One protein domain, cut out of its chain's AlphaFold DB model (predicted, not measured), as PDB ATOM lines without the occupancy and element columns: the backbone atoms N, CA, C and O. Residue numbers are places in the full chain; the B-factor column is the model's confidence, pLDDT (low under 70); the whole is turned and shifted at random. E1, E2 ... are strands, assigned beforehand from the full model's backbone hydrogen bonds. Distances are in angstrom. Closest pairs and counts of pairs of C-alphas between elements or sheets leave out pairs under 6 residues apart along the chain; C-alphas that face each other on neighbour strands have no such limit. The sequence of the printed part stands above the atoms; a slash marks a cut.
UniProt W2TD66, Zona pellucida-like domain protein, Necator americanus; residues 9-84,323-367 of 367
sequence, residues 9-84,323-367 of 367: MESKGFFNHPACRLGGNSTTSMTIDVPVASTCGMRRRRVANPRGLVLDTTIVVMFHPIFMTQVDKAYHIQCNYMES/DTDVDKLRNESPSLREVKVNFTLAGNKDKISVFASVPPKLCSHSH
ATOM      1  N   MET A   9     551.643 506.266 384.619       89.50
ATOM      2  CA  MET A   9     553.042 505.856 384.796       89.50
ATOM      3  C   MET A   9     553.949 507.090 384.816       89.50
ATOM      4  O   MET A   9     553.760 507.988 383.999       89.50
ATOM      5  N   GLU A  10     554.929 507.138 385.716       92.06
ATOM      6  CA  GLU A  10     555.720 508.349 385.989       92.06
ATOM      7  C   GLU A  10     557.072 508.068 386.651       92.06
ATOM      8  O   GLU A  10     557.306 506.955 387.122       92.06
ATOM      9  N   SER A  11     557.955 509.068 386.730       90.69
ATOM     10  CA  SER A  11     559.124 508.997 387.617       90.69
ATOM     11  C   SER A  11     558.798 509.475 389.038       90.69
ATOM     12  O   SER A  11     558.144 510.497 389.245       90.69
ATOM     13  N   LYS A  12     559.280 508.720 390.031       89.06
ATOM     14  CA  LYS A  12     559.053 508.949 391.464       89.06
ATOM     15  C   LYS A  12     559.532 510.343 391.893       89.06
ATOM     16  O   LYS A  12     560.705 510.673 391.708       89.06
ATOM     17  N   GLY A  13     558.644 511.134 392.495       86.75
ATOM     18  CA  GLY A  13     558.862 512.530 392.887       86.75
ATOM     19  C   GLY A  13     558.327 513.577 391.898       86.75
ATOM     20  O   GLY A  13     558.553 514.766 392.127       86.75
ATOM     21  N   PHE A  14     557.691 513.169 390.787       88.81
ATOM     22  CA  PHE A  14     557.345 514.051 389.664       88.81
ATOM     23  C   PHE A  14     555.909 513.885 389.101       88.81
ATOM     24  O   PHE A  14     555.659 514.348 387.986       88.81
ATOM     25  N   PHE A  15     554.937 513.338 389.850       86.94
ATOM     26  CA  PHE A  15     553.517 513.177 389.433       86.94
ATOM     27  C   PHE A  15     552.874 514.475 388.913       86.94
ATOM     28  O   PHE A  15     552.069 514.474 387.975       86.94
ATOM     29  N   ASN A  16     553.243 515.610 389.515       86.44
ATOM     30  CA  ASN A  16     552.745 516.939 389.147       86.44
ATOM     31  C   ASN A  16     553.465 517.561 387.933       86.44
ATOM     32  O   ASN A  16     553.055 518.625 387.467       86.44
ATOM     33  N   HIS A  17     554.526 516.940 387.406       88.00
ATOM     34  CA  HIS A  17     555.282 517.462 386.269       88.00
ATOM     35  C   HIS A  17     554.891 516.719 384.974       88.00
ATOM     36  O   HIS A  17     555.312 515.580 384.762       88.00
ATOM     37  N   PRO A  18     554.130 517.335 384.046       85.62
ATOM     38  CA  PRO A  18     553.494 516.615 382.934       85.62
ATOM     39  C   PRO A  18     554.472 516.026 381.904       85.62
ATOM     40  O   PRO A  18     554.091 515.140 381.152       85.62
ATOM     41  N   ALA A  19     555.734 516.470 381.869       85.94
ATOM     42  CA  ALA A  19     556.774 515.846 381.040       85.94
ATOM     43  C   ALA A  19     557.413 514.590 381.677       85.94
ATOM     44  O   ALA A  19     558.248 513.949 381.047       85.94
ATOM     45  N   CYS A  20     557.052 514.259 382.921       89.44
ATOM     46  CA  CYS A  20     557.576 513.124 383.690       89.44
ATOM     47  C   CYS A  20     556.502 512.067 383.986       89.44
ATOM     48  O   CYS A  20     556.773 511.099 384.696       89.44
ATOM     49  N   ARG A  21     555.289 512.258 383.452       90.88
ATOM     50  CA  ARG A  21     554.093 511.464 383.727       90.88
ATOM     51  C   ARG A  21     553.322 511.179 382.439       90.88
ATOM     52  O   ARG A  21     553.186 512.042 381.578       90.88
ATOM     53  N   LEU A  22     552.766 509.977 382.336       88.88
ATOM     54  CA  LEU A  22     551.976 509.497 381.208       88.88
ATOM     55  C   LEU A  22     550.637 508.922 381.692       88.88
ATOM     56  O   LEU A  22     550.609 508.019 382.526       88.88
ATOM     57  N   GLY A  23     549.525 509.409 381.134       85.81
ATOM     58  CA  GLY A  23     548.194 508.830 381.351       85.81
ATOM     59  C   GLY A  23     547.988 507.534 380.556       85.81
ATOM     60  O   GLY A  23     548.408 507.434 379.402       85.81
ATOM     61  N   GLY A  24     547.343 506.538 381.164       79.00
ATOM     62  CA  GLY A  24     547.051 505.248 380.532       79.00
ATOM     63  C   GLY A  24     545.749 505.255 379.723       79.00
ATOM     64  O   GLY A  24     544.676 505.516 380.259       79.00
ATOM     65  N   ASN A  25     545.810 504.882 378.441       77.50
ATOM     66  CA  ASN A  25     544.644 504.816 377.543       77.50
ATOM     67  C   ASN A  25     543.945 503.436 377.559       77.50
ATOM     68  O   ASN A  25     543.503 502.946 376.522       77.50
ATOM     69  N   SER A  26     543.871 502.778 378.725       74.25
ATOM     70  CA  SER A  26     543.372 501.391 378.875       74.25
ATOM     71  C   SER A  26     544.079 500.357 377.973       74.25
ATOM     72  O   SER A  26     543.485 499.363 377.553       74.25
ATOM     73  N   THR A  27     545.353 500.594 377.658       78.00
ATOM     74  CA  THR A  27     546.199 499.710 376.850       78.00
ATOM     75  C   THR A  27     546.986 498.731 377.723       78.00
ATOM     76  O   THR A  27     547.323 499.019 378.870       78.00
ATOM     77  N   THR A  28     547.334 497.562 377.175       78.19
ATOM     78  CA  THR A  28     548.248 496.614 377.843       78.19
ATOM     79  C   THR A  28     549.700 497.087 377.843       78.19
ATOM     80  O   THR A  28     550.475 496.631 378.678       78.19
ATOM     81  N   SER A  29     550.081 497.987 376.935       80.31
ATOM     82  CA  SER A  29     551.411 498.589 376.862       80.31
ATOM     83  C   SER A  29     551.371 500.103 377.069       80.31
ATOM     84  O   SER A  29     550.406 500.778 376.700       80.31
ATOM     85  N   MET A  30     552.443 500.632 377.657       84.62
ATOM     86  CA  MET A  30     552.708 502.064 377.820       84.62
ATOM     87  C   MET A  30     554.211 502.314 377.640       84.62
ATOM     88  O   MET A  30     555.025 501.453 377.973       84.62
ATOM     89  N   THR A  31     554.585 503.492 377.145       86.31
ATOM     90  CA  THR A  31     555.987 503.878 376.925       86.31
ATOM     91  C   THR A  31     556.204 505.296 377.422       86.31
ATOM     92  O   THR A  31     555.615 506.216 376.860       86.31
ATOM     93  N   ILE A  32     557.060 505.474 378.429       86.94
ATOM     94  CA  ILE A  32     557.506 506.798 378.881       86.94
ATOM     95  C   ILE A  32     558.944 507.053 378.419       86.94
ATOM     96  O   ILE A  32     559.798 506.165 378.481       86.94
ATOM     97  N   ASP A  33     559.185 508.269 377.940       87.12
ATOM     98  CA  ASP A  33     560.508 508.807 377.640       87.12
ATOM     99  C   ASP A  33     560.890 509.778 378.755       87.12
ATOM    100  O   ASP A  33     560.294 510.845 378.882       87.12
ATOM    101  N   VAL A  34     561.845 509.385 379.599       86.38
ATOM    102  CA  VAL A  34     562.251 510.155 380.783       86.38
ATOM    103  C   VAL A  34     563.517 510.950 380.455       86.38
ATOM    104  O   VAL A  34     564.564 510.336 380.222       86.38
ATOM    105  N   PRO A  35     563.482 512.295 380.437       82.62
ATOM    106  CA  PRO A  35     564.662 513.114 380.183       82.62
ATOM    107  C   PRO A  35     565.802 512.846 381.172       82.62
ATOM    108  O   PRO A  35     565.599 512.784 382.381       82.62
ATOM    109  N   VAL A  36     567.028 512.772 380.651       76.44
ATOM    110  CA  VAL A  36     568.281 512.719 381.431       76.44
ATOM    111  C   VAL A  36     568.640 514.101 382.013       76.44
ATOM    112  O   VAL A  36     569.541 514.232 382.842       76.44
ATOM    113  N   ALA A  37     567.915 515.146 381.604       71.69
ATOM    114  CA  ALA A  37     567.897 516.436 382.280       71.69
ATOM    115  C   ALA A  37     567.270 516.323 383.685       71.69
ATOM    116  O   ALA A  37     566.439 515.458 383.953       71.69
ATOM    117  N   SER A  38     567.614 517.248 384.582       67.00
ATOM    118  CA  SER A  38     567.194 517.238 385.993       67.00
ATOM    119  C   SER A  38     565.704 517.543 386.239       67.00
ATOM    120  O   SER A  38     565.327 517.842 387.366       67.00
ATOM    121  N   THR A  39     564.857 517.499 385.209       79.69
ATOM    122  CA  THR A  39     563.422 517.822 385.280       79.69
ATOM    123  C   THR A  39     562.557 516.679 385.806       79.69
ATOM    124  O   THR A  39     561.468 516.948 386.290       79.69
ATOM    125  N   CYS A  40     563.025 515.428 385.700       86.12
ATOM    126  CA  CYS A  40     562.250 514.219 386.029       86.12
ATOM    127  C   CYS A  40     562.968 513.275 387.008       86.12
ATOM    128  O   CYS A  40     562.777 512.062 386.963       86.12
ATOM    129  N   GLY A  41     563.844 513.813 387.862       80.50
ATOM    130  CA  GLY A  41     564.478 513.046 388.942       80.50
ATOM    131  C   GLY A  41     565.602 512.093 388.533       80.50
ATOM    132  O   GLY A  41     566.117 511.389 389.397       80.50
ATOM    133  N   MET A  42     566.005 512.074 387.257       83.38
ATOM    134  CA  MET A  42     567.107 511.241 386.763       83.38
ATOM    135  C   MET A  42     568.390 511.498 387.563       83.38
ATOM    136  O   MET A  42     569.026 512.550 387.435       83.38
ATOM    137  N   ARG A  43     568.806 510.526 388.375       81.69
ATOM    138  CA  ARG A  43     570.054 510.598 389.131       81.69
ATOM    139  C   ARG A  43     571.202 510.171 388.226       81.69
ATOM    140  O   ARG A  43     571.104 509.206 387.474       81.69
ATOM    141  N   ARG A  44     572.305 510.918 388.285       78.88
ATOM    142  CA  ARG A  44     573.489 510.713 387.444       78.88
ATOM    143  C   ARG A  44     574.734 510.587 388.315       78.88
ATOM    144  O   ARG A  44     575.395 511.580 388.616       78.88
ATOM    145  N   ARG A  45     575.068 509.358 388.708       78.00
ATOM    146  CA  ARG A  45     576.248 509.045 389.529       78.00
ATOM    147  C   ARG A  45     577.450 508.725 388.633       78.00
ATOM    148  O   ARG A  45     577.331 508.004 387.645       78.00
ATOM    149  N   ARG A  46     578.633 509.253 388.960       73.62
ATOM    150  CA  ARG A  46     579.908 508.808 388.363       73.62
ATOM    151  C   ARG A  46     580.493 507.716 389.251       73.62
ATOM    152  O   ARG A  46     580.640 507.936 390.449       73.62
ATOM    153  N   VAL A  47     580.838 506.569 388.673       69.50
ATOM    154  CA  VAL A  47     581.469 505.453 389.397       69.50
ATOM    155  C   VAL A  47     582.962 505.436 389.086       69.50
ATOM    156  O   VAL A  47     583.373 505.729 387.962       69.50
ATOM    157  N   ALA A  48     583.780 505.153 390.103       63.69
ATOM    158  CA  ALA A  48     585.238 505.225 390.019       63.69
ATOM    159  C   ALA A  48     585.909 503.889 389.654       63.69
ATOM    160  O   ALA A  48     586.988 503.905 389.068       63.69
ATOM    161  N   ASN A  49     585.294 502.747 389.982       56.00
ATOM    162  CA  ASN A  49     585.819 501.406 389.706       56.00
ATOM    163  C   ASN A  49     584.657 500.424 389.434       56.00
ATOM    164  O   ASN A  49     583.907 500.146 390.368       56.00
ATOM    165  N   PRO A  50     584.500 499.894 388.200       60.97
ATOM    166  CA  PRO A  50     585.120 500.393 386.967       60.97
ATOM    167  C   PRO A  50     584.730 501.859 386.724       60.97
ATOM    168  O   PRO A  50     583.658 502.292 387.148       60.97
ATOM    169  N   ARG A  51     585.583 502.648 386.054       68.81
ATOM    170  CA  ARG A  51     585.202 504.032 385.736       68.81
ATOM    171  C   ARG A  51     584.027 504.054 384.783       68.81
ATOM    172  O   ARG A  51     583.974 503.282 383.826       68.81
ATOM    173  N   GLY A  52     583.074 504.931 385.067       74.25
ATOM    174  CA  GLY A  52     581.796 504.867 384.398       74.25
ATOM    175  C   GLY A  52     580.773 505.888 384.858       74.25
ATOM    176  O   GLY A  52     581.022 506.753 385.703       74.25
ATOM    177  N   LEU A  53     579.586 505.744 384.283       77.31
ATOM    178  CA  LEU A  53     578.409 506.527 384.610       77.31
ATOM    179  C   LEU A  53     577.257 505.573 384.908       77.31
ATOM    180  O   LEU A  53     577.001 504.652 384.137       77.31
ATOM    181  N   VAL A  54     576.558 505.837 386.001       78.50
ATOM    182  CA  VAL A  54     575.286 505.215 386.342       78.50
ATOM    183  C   VAL A  54     574.210 506.278 386.179       78.50
ATOM    184  O   VAL A  54     574.339 507.385 386.712       78.50
ATOM    185  N   LEU A  55     573.175 505.954 385.409       82.06
ATOM    186  CA  LEU A  55     571.899 506.660 385.474       82.06
ATOM    187  C   LEU A  55     570.934 505.788 386.270       82.06
ATOM    188  O   LEU A  55     570.792 504.611 385.934       82.06
ATOM    189  N   ASP A  56     570.305 506.350 387.297       83.88
ATOM    190  CA  ASP A  56     569.274 505.683 388.093       83.88
ATOM    191  C   ASP A  56     567.990 506.516 388.171       83.88
ATOM    192  O   ASP A  56     568.018 507.745 388.280       83.88
ATOM    193  N   THR A  57     566.847 505.840 388.063       85.69
ATOM    194  CA  THR A  57     565.515 506.440 388.182       85.69
ATOM    195  C   THR A  57     564.494 505.379 388.592       85.69
ATOM    196  O   THR A  57     564.523 504.262 388.076       85.69
ATOM    197  N   THR A  58     563.594 505.719 389.514       87.75
ATOM    198  CA  THR A  58     562.501 504.830 389.935       87.75
ATOM    199  C   THR A  58     561.227 505.228 389.199       87.75
ATOM    200  O   THR A  58     560.769 506.365 389.329       87.75
ATOM    201  N   ILE A  59     560.652 504.304 388.429       88.94
ATOM    202  CA  ILE A  59     559.404 504.509 387.680       88.94
ATOM    203  C   ILE A  59     558.254 503.849 388.432       88.94
ATOM    204  O   ILE A  59     558.341 502.671 388.772       88.94
ATOM    205  N   VAL A  60     557.181 504.591 388.685       89.81
ATOM    206  CA  VAL A  60     555.975 504.090 389.351       89.81
ATOM    207  C   VAL A  60     554.894 503.851 388.302       89.81
ATOM    208  O   VAL A  60     554.654 504.693 387.436       89.81
ATOM    209  N   VAL A  61     554.245 502.691 388.368       89.25
ATOM    210  CA  VAL A  61     553.095 502.322 387.539       89.25
ATOM    211  C   VAL A  61     551.869 502.193 388.433       89.25
ATOM    212  O   VAL A  61     551.793 501.275 389.251       89.25
ATOM    213  N   MET A  62     550.913 503.103 388.250       89.44
ATOM    214  CA  MET A  62     549.697 503.228 389.049       89.44
ATOM    215  C   MET A  62     548.463 502.761 388.273       89.44
ATOM    216  O   MET A  62     548.196 503.201 387.152       89.44
ATOM    217  N   PHE A  63     547.670 501.896 388.891       87.75
ATOM    218  CA  PHE A  63     546.395 501.392 388.395       87.75
ATOM    219  C   PHE A  63     545.227 502.317 388.735       87.75
ATOM    220  O   PHE A  63     544.288 502.405 387.943       87.75
ATOM    221  N   HIS A  64     545.295 503.062 389.838       86.44
ATOM    222  CA  HIS A  64     544.382 504.169 390.121       86.44
ATOM    223  C   HIS A  64     544.997 505.512 389.634       86.44
ATOM    224  O   HIS A  64     546.205 505.697 389.739       86.44
ATOM    225  N   PRO A  65     544.232 506.467 389.058       84.12
ATOM    226  CA  PRO A  65     544.793 507.665 388.401       84.12
ATOM    227  C   PRO A  65     545.374 508.763 389.321       84.12
ATOM    228  O   PRO A  65     545.934 509.732 388.803       84.12
ATOM    229  N   ILE A  66     545.204 508.669 390.647       85.81
ATOM    230  CA  ILE A  66     545.624 509.707 391.621       85.81
ATOM    231  C   ILE A  66     546.352 509.107 392.832       85.81
ATOM    232  O   ILE A  66     547.497 509.458 393.101       85.81
ATOM    233  N   PHE A  67     545.698 508.210 393.573       87.44
ATOM    234  CA  PHE A  67     546.322 507.496 394.691       87.44
ATOM    235  C   PHE A  67     547.281 506.386 394.249       87.44
ATOM    236  O   PHE A  67     546.946 505.632 393.335       87.44
ATOM    237  N   MET A  68     548.399 506.244 394.968       88.12
ATOM    238  CA  MET A  68     549.195 505.017 395.050       88.12
ATOM    239  C   MET A  68     548.557 504.022 396.032       88.12
ATOM    240  O   MET A  68     548.095 504.393 397.115       88.12
ATOM    241  N   THR A  69     548.566 502.747 395.653       89.19
ATOM    242  CA  THR A  69     547.829 501.628 396.253       89.19
ATOM    243  C   THR A  69     548.633 500.320 396.149       89.19
ATOM    244  O   THR A  69     549.580 500.219 395.375       89.19
ATOM    245  N   GLN A  70     548.248 499.273 396.885       86.25
ATOM    246  CA  GLN A  70     549.035 498.027 396.998       86.25
ATOM    247  C   GLN A  70     549.218 497.198 395.710       86.25
ATOM    248  O   GLN A  70     549.945 496.206 395.718       86.25
ATOM    249  N   VAL A  71     548.493 497.518 394.634       85.94
ATOM    250  CA  VAL A  71     548.618 496.833 393.330       85.94
ATOM    251  C   VAL A  71     549.576 497.553 392.382       85.94
ATOM    252  O   VAL A  71     549.961 496.990 391.354       85.94
ATOM    253  N   ASP A  72     549.950 498.781 392.732       86.88
ATOM    254  CA  ASP A  72     550.858 499.626 391.973       86.88
ATOM    255  C   ASP A  72     552.296 499.139 392.163       86.88
ATOM    256  O   ASP A  72     552.627 498.491 393.159       86.88
ATOM    257  N   LYS A  73     553.158 499.392 391.176       86.00
ATOM    258  CA  LYS A  73     554.522 498.845 391.170       86.00
ATOM    259  C   LYS A  73     555.553 499.918 390.879       86.00
ATOM    260  O   LYS A  73     555.458 500.615 389.869       86.00
ATOM    261  N   ALA A  74     556.545 500.011 391.755       87.69
ATOM    262  CA  ALA A  74     557.775 500.737 391.493       87.69
ATOM    263  C   ALA A  74     558.752 499.846 390.708       87.69
ATOM    264  O   ALA A  74     558.699 498.620 390.780       87.69
ATOM    265  N   TYR A  75     559.637 500.483 389.950       85.81
ATOM    266  CA  TYR A  75     560.697 499.846 389.181       85.81
ATOM    267  C   TYR A  75     561.948 500.707 389.297       85.81
ATOM    268  O   TYR A  75     562.012 501.768 388.670       85.81
ATOM    269  N   HIS A  76     562.937 500.282 390.083       85.31
ATOM    270  CA  HIS A  76     564.241 500.943 390.084       85.31
ATOM    271  C   HIS A  76     564.982 500.541 388.804       85.31
ATOM    272  O   HIS A  76     565.272 499.363 388.599       85.31
ATOM    273  N   ILE A  77     565.262 501.501 387.922       85.00
ATOM    274  CA  ILE A  77     565.909 501.285 386.624       85.00
ATOM    275  C   ILE A  77     567.328 501.841 386.677       85.00
ATOM    276  O   ILE A  77     567.516 503.027 386.951       85.00
ATOM    277  N   GLN A  78     568.317 501.007 386.343       82.56
ATOM    278  CA  GLN A  78     569.732 501.372 386.387       82.56
ATOM    279  C   GLN A  78     570.438 501.125 385.041       82.56
ATOM    280  O   GLN A  78     570.463 500.017 384.503       82.56
ATOM    281  N   CYS A  79     571.057 502.169 384.486       80.62
ATOM    282  CA  CYS A  79     571.781 502.128 383.215       80.62
ATOM    283  C   CYS A  79     573.293 502.303 383.439       80.62
ATOM    284  O   CYS A  79     573.756 503.406 383.743       80.62
ATOM    285  N   ASN A  80     574.072 501.230 383.243       75.00
ATOM    286  CA  ASN A  80     575.511 501.193 383.537       75.00
ATOM    287  C   ASN A  80     576.399 501.418 382.287       75.00
ATOM    288  O   ASN A  80     576.408 500.641 381.319       75.00
ATOM    289  N   TYR A  81     577.221 502.466 382.330       73.69
ATOM    290  CA  TYR A  81     578.213 502.836 381.313       73.69
ATOM    291  C   TYR A  81     579.629 502.720 381.868       73.69
ATOM    292  O   TYR A  81     579.851 502.999 383.040       73.69
ATOM    293  N   MET A  82     580.592 502.375 381.010       68.88
ATOM    294  CA  MET A  82     582.017 502.310 381.347       68.88
ATOM    295  C   MET A  82     582.805 503.293 380.472       68.88
ATOM    296  O   MET A  82     582.514 503.435 379.285       68.88
ATOM    297  N   GLU A  83     583.800 503.954 381.057       58.72
ATOM    298  CA  GLU A  83     584.654 504.982 380.446       58.72
ATOM    299  C   GLU A  83     586.121 504.724 380.842       58.72
ATOM    300  O   GLU A  83     586.389 504.207 381.924       58.72
ATOM    301  N   SER A  84     587.088 505.037 379.971       47.25
ATOM    302  CA  SER A  84     588.513 504.765 380.219       47.25
ATOM    303  C   SER A  84     589.266 505.947 380.856       47.25
ATOM    304  O   SER A  84     588.954 507.119 380.656       47.25
ATOM    305  N   ASP A 323     568.168 496.729 395.838       40.53
ATOM    306  CA  ASP A 323     569.297 496.682 394.903       40.53
ATOM    307  C   ASP A 323     569.528 495.247 394.388       40.53
ATOM    308  O   ASP A 323     569.701 494.306 395.168       40.53
ATOM    309  N   THR A 324     569.599 495.074 393.063       44.53
ATOM    310  CA  THR A 324     569.951 493.795 392.419       44.53
ATOM    311  C   THR A 324     571.185 493.947 391.530       44.53
ATOM    312  O   THR A 324     571.139 494.642 390.513       44.53
ATOM    313  N   ASP A 325     572.271 493.260 391.882       39.09
ATOM    314  CA  ASP A 325     573.538 493.290 391.143       39.09
ATOM    315  C   ASP A 325     573.484 492.412 389.874       39.09
ATOM    316  O   ASP A 325     573.210 491.211 389.949       39.09
ATOM    317  N   VAL A 326     573.716 493.009 388.695       43.38
ATOM    318  CA  VAL A 326     573.689 492.328 387.384       43.38
ATOM    319  C   VAL A 326     574.750 492.911 386.437       43.38
ATOM    320  O   VAL A 326     574.837 494.120 386.220       43.38
ATOM    321  N   ASP A 327     575.538 492.020 385.828       38.62
ATOM    322  CA  ASP A 327     576.766 492.325 385.081       38.62
ATOM    323  C   ASP A 327     576.592 492.316 383.535       38.62
ATOM    324  O   ASP A 327     575.723 491.639 382.989       38.62
ATOM    325  N   LYS A 328     577.511 493.010 382.836       39.03
ATOM    326  CA  LYS A 328     577.762 493.083 381.370       39.03
ATOM    327  C   LYS A 328     576.706 493.728 380.455       39.03
ATOM    328  O   LYS A 328     575.715 493.109 380.092       39.03
ATOM    329  N   LEU A 329     577.108 494.838 379.807       35.59
ATOM    330  CA  LEU A 329     577.222 494.901 378.329       35.59
ATOM    331  C   LEU A 329     578.074 496.091 377.813       35.59
ATOM    332  O   LEU A 329     578.316 497.076 378.518       35.59
ATOM    333  N   ARG A 330     578.580 495.952 376.577       36.91
ATOM    334  CA  ARG A 330     579.751 496.659 375.998       36.91
ATOM    335  C   ARG A 330     579.462 498.096 375.505       36.91
ATOM    336  O   ARG A 330     578.326 498.554 375.540       36.91
ATOM    337  N   ASN A 331     580.513 498.821 375.109       35.09
ATOM    338  CA  ASN A 331     580.490 500.245 374.741       35.09
ATOM    339  C   ASN A 331     579.709 500.580 373.464       35.09
ATOM    340  O   ASN A 331     579.923 499.948 372.436       35.09
ATOM    341  N   GLU A 332     579.011 501.713 373.520       34.31
ATOM    342  CA  GLU A 332     579.136 502.829 372.570       34.31
ATOM    343  C   GLU A 332     578.741 504.133 373.303       34.31
ATOM    344  O   GLU A 332     578.175 504.062 374.399       34.31
ATOM    345  N   SER A 333     579.078 505.307 372.754       47.88
ATOM    346  CA  SER A 333     578.889 506.615 373.412       47.88
ATOM    347  C   SER A 333     577.776 507.439 372.744       47.88
ATOM    348  O   SER A 333     578.022 508.034 371.695       47.88
ATOM    349  N   PRO A 334     576.566 507.509 373.327       47.59
ATOM    350  CA  PRO A 334     575.433 508.210 372.726       47.59
ATOM    351  C   PRO A 334     575.241 509.642 373.234       47.59
ATOM    352  O   PRO A 334     575.748 510.043 374.283       47.59
ATOM    353  N   SER A 335     574.377 510.389 372.546       53.88
ATOM    354  CA  SER A 335     573.727 511.564 373.126       53.88
ATOM    355  C   SER A 335     572.690 511.117 374.166       53.88
ATOM    356  O   SER A 335     571.542 510.843 373.818       53.88
ATOM    357  N   LEU A 336     573.099 511.039 375.434       63.81
ATOM    358  CA  LEU A 336     572.245 510.715 376.587       63.81
ATOM    359  C   LEU A 336     571.178 511.810 376.809       63.81
ATOM    360  O   LEU A 336     571.383 512.718 377.614       63.81
ATOM    361  N   ARG A 337     570.072 511.755 376.054       70.44
ATOM    362  CA  ARG A 337     568.952 512.711 376.131       70.44
ATOM    363  C   ARG A 337     567.791 512.199 376.977       70.44
ATOM    364  O   ARG A 337     567.371 512.903 377.886       70.44
ATOM    365  N   GLU A 338     567.332 510.976 376.717       77.00
ATOM    366  CA  GLU A 338     566.176 510.338 377.363       77.00
ATOM    367  C   GLU A 338     566.442 508.845 377.652       77.00
ATOM    368  O   GLU A 338     567.246 508.205 376.967       77.00
ATOM    369  N   VAL A 339     565.742 508.292 378.649       81.06
ATOM    370  CA  VAL A 339     565.568 506.848 378.887       81.06
ATOM    371  C   VAL A 339     564.188 506.435 378.375       81.06
ATOM    372  O   VAL A 339     563.180 506.924 378.881       81.06
ATOM    373  N   LYS A 340     564.136 505.497 377.423       83.62
ATOM    374  CA  LYS A 340     562.895 504.875 376.946       83.62
ATOM    375  C   LYS A 340     562.552 503.678 377.825       83.62
ATOM    376  O   LYS A 340     563.271 502.673 377.803       83.62
ATOM    377  N   VAL A 341     561.440 503.763 378.549       83.38
ATOM    378  CA  VAL A 341     560.908 502.683 379.391       83.38
ATOM    379  C   VAL A 341     559.608 502.168 378.783       83.38
ATOM    380  O   VAL A 341     558.595 502.866 378.768       83.38
ATOM    381  N   ASN A 342     559.639 500.936 378.274       83.50
ATOM    382  CA  ASN A 342     558.467 500.236 377.754       83.50
ATOM    383  C   ASN A 342     557.908 499.284 378.818       83.50
ATOM    384  O   ASN A 342     558.599 498.365 379.256       83.50
ATOM    385  N   PHE A 343     556.644 499.468 379.176       82.75
ATOM    386  CA  PHE A 343     555.849 498.580 380.021       82.75
ATOM    387  C   PHE A 343     554.946 497.702 379.144       82.75
ATOM    388  O   PHE A 343     554.382 498.181 378.154       82.75
ATOM    389  N   THR A 344     554.754 496.428 379.492       80.06
ATOM    390  CA  THR A 344     553.716 495.577 378.887       80.06
ATOM    391  C   THR A 344     553.143 494.565 379.884       80.06
ATOM    392  O   THR A 344     553.863 493.755 380.464       80.06
ATOM    393  N   LEU A 345     551.818 494.565 380.039       72.69
ATOM    394  CA  LEU A 345     551.054 493.509 380.701       72.69
ATOM    395  C   LEU A 345     551.007 492.257 379.822       72.69
ATOM    396  O   LEU A 345     550.496 492.291 378.698       72.69
ATOM    397  N   ALA A 346     551.490 491.131 380.347       65.12
ATOM    398  CA  ALA A 346     551.280 489.833 379.724       65.12
ATOM    399  C   ALA A 346     549.831 489.352 379.930       65.12
ATOM    400  O   ALA A 346     549.124 489.788 380.838       65.12
ATOM    401  N   GLY A 347     549.390 488.381 379.123       50.88
ATOM    402  CA  GLY A 347     548.028 487.828 379.197       50.88
ATOM    403  C   GLY A 347     547.660 487.143 380.526       50.88
ATOM    404  O   GLY A 347     546.484 486.860 380.750       50.88
ATOM    405  N   ASN A 348     548.633 486.901 381.412       55.19
ATOM    406  CA  ASN A 348     548.393 486.532 382.805       55.19
ATOM    407  C   ASN A 348     548.739 487.724 383.713       55.19
ATOM    408  O   ASN A 348     549.881 488.184 383.720       55.19
ATOM    409  N   LYS A 349     547.739 488.230 384.440       54.09
ATOM    410  CA  LYS A 349     547.617 489.656 384.805       54.09
ATOM    411  C   LYS A 349     548.633 490.161 385.830       54.09
ATOM    412  O   LYS A 349     548.891 491.356 385.877       54.09
ATOM    413  N   ASP A 350     549.247 489.260 386.587       57.56
ATOM    414  CA  ASP A 350     550.248 489.608 387.602       57.56
ATOM    415  C   ASP A 350     551.659 489.782 387.003       57.56
ATOM    416  O   ASP A 350     552.545 490.366 387.636       57.56
ATOM    417  N   LYS A 351     551.872 489.287 385.769       62.47
ATOM    418  CA  LYS A 351     553.146 489.358 385.044       62.47
ATOM    419  C   LYS A 351     553.196 490.577 384.126       62.47
ATOM    420  O   LYS A 351     552.596 490.604 383.052       62.47
ATOM    421  N   ILE A 352     553.999 491.546 384.539       68.38
ATOM    422  CA  ILE A 352     554.402 492.704 383.746       68.38
ATOM    423  C   ILE A 352     555.828 492.458 383.252       68.38
ATOM    424  O   ILE A 352     556.678 492.035 384.034       68.38
ATOM    425  N   SER A 353     556.098 492.745 381.981       72.12
ATOM    426  CA  SER A 353     557.457 492.896 381.463       72.12
ATOM    427  C   SER A 353     557.801 494.379 381.325       72.12
ATOM    428  O   SER A 353     557.020 495.165 380.785       72.12
ATOM    429  N   VAL A 354     558.984 494.760 381.813       75.81
ATOM    430  CA  VAL A 354     559.554 496.099 381.628       75.81
ATOM    431  C   VAL A 354     560.824 495.983 380.796       75.81
ATOM    432  O   VAL A 354     561.674 495.128 381.035       75.81
ATOM    433  N   PHE A 355     560.952 496.851 379.797       77.06
ATOM    434  CA  PHE A 355     562.126 496.957 378.940       77.06
ATOM    435  C   PHE A 355     562.612 498.404 378.944       77.06
ATOM    436  O   PHE A 355     562.039 499.269 378.277       77.06
ATOM    437  N   ALA A 356     563.671 498.657 379.712       77.38
ATOM    438  CA  ALA A 356     564.326 499.954 379.806       77.38
ATOM    439  C   ALA A 356     565.537 500.025 378.864       77.38
ATOM    440  O   ALA A 356     566.337 499.087 378.774       77.38
ATOM    441  N   SER A 357     565.678 501.143 378.155       75.69
ATOM    442  CA  SER A 357     566.741 501.342 377.172       75.69
ATOM    443  C   SER A 357     567.143 502.807 377.042       75.69
ATOM    444  O   SER A 357     566.317 503.711 377.130       75.69
ATOM    445  N   VAL A 358     568.425 503.029 376.777       67.19
ATOM    446  CA  VAL A 358     568.997 504.325 376.411       67.19
ATOM    447  C   VAL A 358     569.894 504.053 375.210       67.19
ATOM    448  O   VAL A 358     570.940 503.425 375.396       67.19
ATOM    449  N   PRO A 359     569.517 504.459 373.983       61.38
ATOM    450  CA  PRO A 359     570.230 504.061 372.770       61.38
ATOM    451  C   PRO A 359     571.745 504.285 372.903       61.38
ATOM    452  O   PRO A 359     572.123 505.391 373.279       61.38
ATOM    453  N   PRO A 360     572.623 503.292 372.641       51.66
ATOM    454  CA  PRO A 360     572.351 501.952 372.102       51.66
ATOM    455  C   PRO A 360     572.235 500.822 373.154       51.66
ATOM    456  O   PRO A 360     572.227 499.651 372.783       51.66
ATOM    457  N   LYS A 361     572.190 501.123 374.460       60.22
ATOM    458  CA  LYS A 361     572.189 500.125 375.548       60.22
ATOM    459  C   LYS A 361     570.790 499.780 376.081       60.22
ATOM    460  O   LYS A 361     569.890 500.617 376.115       60.22
ATOM    461  N   LEU A 362     570.654 498.555 376.595       70.94
ATOM    462  CA  LEU A 362     569.606 498.182 377.553       70.94
ATOM    463  C   LEU A 362     570.055 498.522 378.985       70.94
ATOM    464  O   LEU A 362     571.256 498.588 379.260       70.94
ATOM    465  N   CYS A 363     569.088 498.697 379.883       74.81
ATOM    466  CA  CYS A 363     569.294 498.937 381.313       74.81
ATOM    467  C   CYS A 363     568.723 497.779 382.151       74.81
ATOM    468  O   CYS A 363     567.807 497.082 381.701       74.81
ATOM    469  N   SER A 364     569.246 497.568 383.360       76.25
ATOM    470  CA  SER A 364     568.665 496.637 384.335       76.25
ATOM    471  C   SER A 364     567.483 497.283 385.070       76.25
ATOM    472  O   SER A 364     567.328 498.507 385.066       76.25
ATOM    473  N   HIS A 365     566.637 496.453 385.681       70.31
ATOM    474  CA  HIS A 365     565.570 496.899 386.574       70.31
ATOM    475  C   HIS A 365     565.345 495.896 387.712       70.31
ATOM    476  O   HIS A 365     565.484 494.691 387.490       70.31
ATOM    477  N   SER A 366     564.961 496.391 388.890       70.69
ATOM    478  CA  SER A 366     564.383 495.595 389.982       70.69
ATOM    479  C   SER A 366     562.893 495.928 390.190       70.69
ATOM    480  O   SER A 366     562.316 496.722 389.437       70.69
ATOM    481  N   HIS A 367     562.262 495.240 391.146       59.91
ATOM    482  CA  HIS A 367     560.835 495.263 391.490       59.91
ATOM    483  C   HIS A 367     560.654 495.583 392.978       59.91
ATOM    484  O   HIS A 367     561.554 495.176 393.748       59.91
TER     485      HIS A 367
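AT A GLANCE: This is residues 9 to 84 and 323 to 367 of the 367 residues of the protein "Zona pellucida-like domain protein" of Necator americanus (UniProt W2TD66). Two sheets partly face to face, their strands crossed at 40 degrees, make a sandwich: a twisted sheet of long E5 and E6 with E4 and the small hairpin E1 and E2, and a smaller sheet of E3, E7 and E8. E5 and E6 run along the longest axis, and E4 reaches beyond the smaller sheet at one end. The printed part has 121 residues and no named helix; strands E1 to E8 follow in order, all strand by class, with 56 residues in named elements, under half. The first sheet is branched with antiparallel pairs, the second antiparallel in the order E3, E7, E8; the whole is compact, with a radius of gyration of the C-alphas of 14.7 A and spans of 45 by 31 by 23 A.

HOW THE PARTS SIT: E5, residues 51 to 62, has E6, residues 73 to 82, on one side, with N 57 and O 77 3.1 A apart. On the other side are E4, residues 43 to 48, with N 45 and O 54 at 2.9 A, and E1, residues 9 to 11, with N 10 and O 60 at 3.0 A. E1 forms a hairpin with E2, residues 21 to 23; N 9 and O 22 are 2.9 A apart. E4, E5 and E6 are a meander, each strand the antiparallel neighbour of the one before. In the second sheet, inner strand E7, residues 338 to 345, has neighbours E3, residues 29 to 35, with N 341 and O 32 at 2.9 A, and E8, residues 352 to 358, with N 342 and O 355 at 2.9 A. Between the sheets, the closest C-alphas of E6 and E8 are those of Ile 77 and Ala 356, 7.1 A apart.

IN THESE COORDINATES: E1 begins at C-alpha 9 (553.042, 505.856, 384.796). E5 is 35.7 A long, E6 29.4 A and E7 22.9 A. E8 ends at C-alpha 358 (568.997, 504.325, 376.411).

THE WHOLE: Residues 85 to 322 are not printed; C-alphas 84 and 323 are 25.5 A apart across the cut. No link printed whole is long. Mean pLDDT of the printed part is 74.1, with residues 323 to 336 among those under 70.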